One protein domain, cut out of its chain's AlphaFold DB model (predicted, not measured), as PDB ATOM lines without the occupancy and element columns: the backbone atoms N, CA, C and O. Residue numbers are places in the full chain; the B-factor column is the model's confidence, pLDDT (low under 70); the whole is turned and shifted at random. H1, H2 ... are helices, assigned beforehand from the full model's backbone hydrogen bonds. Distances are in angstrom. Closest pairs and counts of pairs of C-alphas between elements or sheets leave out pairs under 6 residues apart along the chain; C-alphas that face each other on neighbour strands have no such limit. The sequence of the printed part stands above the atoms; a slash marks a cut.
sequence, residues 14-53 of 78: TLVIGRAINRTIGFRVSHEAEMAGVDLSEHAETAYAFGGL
ATOM      1  N   THR A  14      82.499 139.157 304.196       98.06
ATOM      2  CA  THR A  14      83.042 137.874 304.675       98.06
ATOM      3  C   THR A  14      82.500 137.523 306.058       98.06
ATOM      4  O   THR A  14      82.123 136.378 306.292       98.06
ATOM      5  N   LEU A  15      82.395 138.496 306.967       98.06
ATOM      6  CA  LEU A  15      81.864 138.271 308.308       98.06
ATOM      7  C   LEU A  15      80.389 137.863 308.273       98.06
ATOM      8  O   LEU A  15      80.007 136.929 308.975       98.06
ATOM      9  N   VAL A  16      79.567 138.509 307.442       98.25
ATOM     10  CA  VAL A  16      78.149 138.145 307.281       98.25
ATOM     11  C   VAL A  16      78.007 136.728 306.724       98.25
ATOM     12  O   VAL A  16      77.273 135.919 307.296       98.25
ATOM     13  N   ILE A  17      78.743 136.399 305.659       97.62
ATOM     14  CA  ILE A  17      78.694 135.074 305.025       97.62
ATOM     15  C   ILE A  17      79.210 133.997 305.985       97.62
ATOM     16  O   ILE A  17      78.527 133.003 306.226       97.62
ATOM     17  N   GLY A  18      80.375 134.210 306.600       97.56
ATOM     18  CA  GLY A  18      80.959 133.272 307.557       97.56
ATOM     19  C   GLY A  18      80.048 133.030 308.762       97.56
ATOM     20  O   GLY A  18      79.868 131.891 309.192       97.56
ATOM     21  N   ARG A  19      79.387 134.080 309.271       97.62
ATOM     22  CA  ARG A  19      78.396 133.969 310.354       97.62
ATOM     23  C   ARG A  19      77.191 133.125 309.941       97.62
ATOM     24  O   ARG A  19      76.709 132.347 310.766       97.62
ATOM     25  N   ALA A  20      76.706 133.286 308.710       98.00
ATOM     26  CA  ALA A  20      75.588 132.517 308.174       98.00
ATOM     27  C   ALA A  20      75.950 131.032 308.008       98.00
ATOM     28  O   ALA A  20      75.202 130.170 308.470       98.00
ATOM     29  N   ILE A  21      77.124 130.726 307.448       97.69
ATOM     30  CA  ILE A  21      77.629 129.349 307.295       97.69
ATOM     31  C   ILE A  21      77.792 128.681 308.663       97.69
ATOM     32  O   ILE A  21      77.253 127.602 308.903       97.69
ATOM     33  N   ASN A  22      78.448 129.364 309.607       96.38
ATOM     34  CA  ASN A  22      78.669 128.828 310.948       96.38
ATOM     35  C   ASN A  22      77.364 128.528 311.707       96.38
ATOM     36  O   ASN A  22      77.344 127.689 312.598       96.38
ATOM     37  N   ARG A  23      76.274 129.231 311.381       95.81
ATOM     38  CA  ARG A  23      74.951 129.029 311.990       95.81
ATOM     39  C   ARG A  23      74.119 127.941 311.317       95.81
ATOM     40  O   ARG A  23      73.190 127.457 311.951       95.81
ATOM     41  N   THR A  24      74.394 127.622 310.058       97.19
ATOM     42  CA  THR A  24      73.557 126.723 309.251       97.19
ATOM     43  C   THR A  24      74.144 125.323 309.175       97.19
ATOM     44  O   THR A  24      73.474 124.372 309.556       97.19
ATOM     45  N   ILE A  25      75.393 125.208 308.723       94.81
ATOM     46  CA  ILE A  25      76.062 123.919 308.478       94.81
ATOM     47  C   ILE A  25      77.308 123.710 309.344       94.81
ATOM     48  O   ILE A  25      77.797 122.593 309.444       94.81
ATOM     49  N   GLY A  26      77.792 124.767 310.001       93.06
ATOM     50  CA  GLY A  26      79.052 124.747 310.740       93.06
ATOM     51  C   GLY A  26      80.233 125.097 309.830       93.06
ATOM     52  O   GLY A  26      80.327 124.639 308.698       93.06
ATOM     53  N   PHE A  27      81.115 125.982 310.301       95.12
ATOM     54  CA  PHE A  27      82.279 126.437 309.523       95.12
ATOM     55  C   PHE A  27      83.533 125.578 309.758       95.12
ATOM     56  O   PHE A  27      84.496 125.668 309.003       95.12
ATOM     57  N   ARG A  28      83.538 124.770 310.824       95.31
ATOM     58  CA  ARG A  28      84.649 123.902 311.222       95.31
ATOM     59  C   ARG A  28      84.200 122.451 311.300       95.31
ATOM     60  O   ARG A  28      83.035 122.184 311.589       95.31
ATOM     61  N   VAL A  29      85.157 121.559 311.086       94.81
ATOM     62  CA  VAL A  29      85.032 120.126 311.370       94.81
ATOM     63  C   VAL A  29      84.923 119.871 312.881       94.81
ATOM     64  O   VAL A  29      85.176 120.762 313.698       94.81
ATOM     65  N   SER A  30      84.509 118.663 313.266       94.25
ATOM     66  CA  SER A  30      84.442 118.256 314.676       94.25
ATOM     67  C   SER A  30      85.836 118.185 315.307       94.25
ATOM     68  O   SER A  30      86.835 117.997 314.615       94.25
ATOM     69  N   HIS A  31      85.920 118.307 316.634       95.31
ATOM     70  CA  HIS A  31      87.205 118.266 317.335       95.31
ATOM     71  C   HIS A  31      87.915 116.919 317.144       95.31
ATOM     72  O   HIS A  31      89.130 116.861 316.976       95.31
ATOM     73  N   GLU A  32      87.146 115.834 317.104       93.19
ATOM     74  CA  GLU A  32      87.641 114.489 316.841       93.19
ATOM     75  C   GLU A  32      88.248 114.382 315.436       93.19
ATOM     76  O   GLU A  32      89.319 113.797 315.283       93.19
ATOM     77  N   ALA A  33      87.615 114.989 314.424       92.75
ATOM     78  CA  ALA A  33      88.139 115.049 313.058       92.75
ATOM     79  C   ALA A  33      89.382 115.951 312.950       92.75
ATOM     80  O   ALA A  33      90.341 115.595 312.266       92.75
ATOM     81  N   GLU A  34      89.418 117.078 313.674       93.56
ATOM     82  CA  GLU A  34      90.616 117.929 313.763       93.56
ATOM     83  C   GLU A  34      91.810 117.155 314.351       93.56
ATOM     84  O   GLU A  34      92.924 117.273 313.845       93.56
ATOM     85  N   MET A  35      91.577 116.344 315.389       94.81
ATOM     86  CA  MET A  35      92.616 115.553 316.060       94.81
ATOM     87  C   MET A  35      93.050 114.320 315.258       94.81
ATOM     88  O   MET A  35      94.235 113.988 315.246       94.81
ATOM     89  N   ALA A  36      92.114 113.629 314.599       91.06
ATOM     90  CA  ALA A  36      92.404 112.466 313.761       91.06
ATOM     91  C   ALA A  36      93.077 112.847 312.430       91.06
ATOM     92  O   ALA A  36      93.792 112.034 311.849       91.06
ATOM     93  N   GLY A  37      92.870 114.081 311.967       91.38
ATOM     94  CA  GLY A  37      93.321 114.580 310.674       91.38
ATOM     95  C   GLY A  37      92.157 114.683 309.690       91.38
ATOM     96  O   GLY A  37      91.422 113.719 309.466       91.38
ATOM     97  N   VAL A  38      92.006 115.862 309.082       92.81
ATOM     98  CA  VAL A  38      90.918 116.152 308.132       92.81
ATOM     99  C   VAL A  38      91.019 115.257 306.898       92.81
ATOM    100  O   VAL A  38      90.018 114.693 306.473       92.81
ATOM    101  N   ASP A  39      92.231 115.022 306.394       92.00
ATOM    102  CA  ASP A  39      92.447 114.151 305.233       92.00
ATOM    103  C   ASP A  39      91.983 112.708 305.502       92.00
ATOM    104  O   ASP A  39      91.366 112.072 304.651       92.00
ATOM    105  N   LEU A  40      92.192 112.198 306.720       89.19
ATOM    106  CA  LEU A  40      91.732 110.861 307.100       89.19
ATOM    107  C   LEU A  40      90.220 110.814 307.342       89.19
ATOM    108  O   LEU A  40      89.572 109.843 306.959       89.19
ATOM    109  N   SER A  41      89.666 111.837 307.995       90.25
ATOM    110  CA  SER A  41      88.258 111.862 308.412       90.25
ATOM    111  C   SER A  41      87.286 112.229 307.290       90.25
ATOM    112  O   SER A  41      86.189 111.679 307.256       90.25
ATOM    113  N   GLU A  42      87.687 113.091 306.356       91.50
ATOM    114  CA  GLU A  42      86.827 113.584 305.270       91.50
ATOM    115  C   GLU A  42      87.197 112.997 303.902       91.50
ATOM    116  O   GLU A  42      86.325 112.803 303.056       91.50
ATOM    117  N   HIS A  43      88.478 112.702 303.654       93.38
ATOM    118  CA  HIS A  43      88.958 112.241 302.342       93.38
ATOM    119  C   HIS A  43      89.458 110.784 302.337       93.38
ATOM    120  O   HIS A  43      89.774 110.252 301.273       93.38
ATOM    121  N   ALA A  44      89.502 110.117 303.498       88.19
ATOM    122  CA  ALA A  44      90.035 108.762 303.673       88.19
ATOM    123  C   ALA A  44      91.459 108.575 303.101       88.19
ATOM    124  O   ALA A  44      91.825 107.484 302.657       88.19
ATOM    125  N   GLU A  45      92.271 109.633 303.130       85.38
ATOM    126  CA  GLU A  45      93.625 109.651 302.581       85.38
ATOM    127  C   GLU A  45      94.650 110.136 303.611       85.38
ATOM    128  O   GLU A  45      94.336 110.802 304.596       85.38
ATOM    129  N   THR A  46      95.917 109.786 303.395       83.19
ATOM    130  CA  THR A  46      97.032 110.352 304.159       83.19
ATOM    131  C   THR A  46      97.685 111.456 303.331       83.19
ATOM    132  O   THR A  46      98.202 111.141 302.259       83.19
ATOM    133  N   ALA A  47      97.751 112.695 303.842       81.19
ATOM    134  CA  ALA A  47      98.420 113.830 303.177       81.19
ATOM    135  C   ALA A  47      99.821 113.474 302.654       81.19
ATOM    136  O   ALA A  47     100.215 113.831 301.544       81.19
ATOM    137  N   TYR A  48     100.569 112.737 303.480       77.94
ATOM    138  CA  TYR A  48     101.869 112.178 303.146       77.94
ATOM    139  C   TYR A  48     101.932 110.725 303.600       77.94
ATOM    140  O   TYR A  48     101.695 110.406 304.765       77.94
ATOM    141  N   ALA A  49     102.339 109.841 302.695       72.12
ATOM    142  CA  ALA A  49     102.603 108.451 303.018       72.12
ATOM    143  C   ALA A  49     103.993 108.306 303.663       72.12
ATOM    144  O   ALA A  49     104.917 107.776 303.056       72.12
ATOM    145  N   PHE A  50     104.159 108.742 304.916       61.12
ATOM    146  CA  PHE A  50     105.418 108.522 305.651       61.12
ATOM    147  C   PHE A  50     105.708 107.032 305.930       61.12
ATOM    148  O   PHE A  50     106.829 106.681 306.287       61.12
ATOM    149  N   GLY A  51     104.715 106.153 305.740       59.69
ATOM    150  CA  GLY A  51     104.847 104.692 305.822       59.69
ATOM    151  C   GLY A  51     104.529 103.938 304.524       59.69
ATOM    152  O   GLY A  51     104.604 102.712 304.502       59.69
ATOM    153  N   GLY A  52     104.171 104.636 303.440       64.81
ATOM    154  CA  GLY A  52     103.824 104.019 302.160       64.81
ATOM    155  C   GLY A  52     105.010 104.014 301.205       64.81
ATOM    156  O   GLY A  52     105.220 104.959 300.459       64.81
ATOM    157  N   LEU A  53     105.758 102.912 301.221       66.00
ATOM    158  CA  LEU A  53     106.606 102.467 300.111       66.00
ATOM    159  C   LEU A  53     107.721 103.441 299.660       66.00
ATOM    160  O   LEU A  53     107.891 103.717 298.476       66.00
TER     161      LEU A  53
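AT A GLANCE: This is residues 14 to 53 of the 78 residues of the protein "Ammonia channel" of Arthrobacter sp. Hiyo4 (UniProt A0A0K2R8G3). A drawn-out chain with one longer helix, H1, at one end, a pair of short helices, H2 and H3, placed close by one another in the middle, and a tail with no named element, residues 43 to 53, running away to the other end. H1 has no other helix packed on it, and residues 25 to 30 run strung out from it to H2. The printed part has 40 residues, with three named helices in the order H1, H2, H3 and no named strand; the class is all helix. The whole is extended, with a radius of gyration of the C-alphas of 14.3 A, and spans 46 by 19 by 12 A.

HOW THE PARTS SIT: H1, residues 14 to 24, is the longest helix and touches no helix. Residues 20 to 25, of which 20 to 24 belong to H1, stand free. H1 is apart from H2, residues 31 to 36, and also from H3, residues 38 to 42. H2 and H3 are close but not clearly touching, with 1 pair of C-alphas within 8 A; their closest C-alphas, those of Ala 33 and Ser 41, are 5.6 A apart. The centres of H2 and H3 are 8.6 A apart. In H1, H2 and H3 every pair of O i and N i+4 is within hydrogen-bond range.

IN THESE COORDINATES: H1 begins at C-alpha 14 at (83.042, 137.874, 304.675) and ends at C-alpha 24 at (73.557, 126.723, 309.251), 15.3 A from first to last C-alpha. H2, from His 31 to Ala 36, is 8.6 A long by the same measure. H3, from Val 38 to Glu 42, is 5.6 A long and ends at C-alpha 42 at (86.827, 113.584, 305.270).

THE WHOLE: The C-alphas farthest apart are those of Val 16 and Leu 53, at 46.2 A. The printed part has no cut. The link from H1 to H2, 6 residues, is short, and the link from H2 to H3, 1 residue, is tight. The mean pLDDT of the printed part is 89.5, and residues 50 to 53 are under 70.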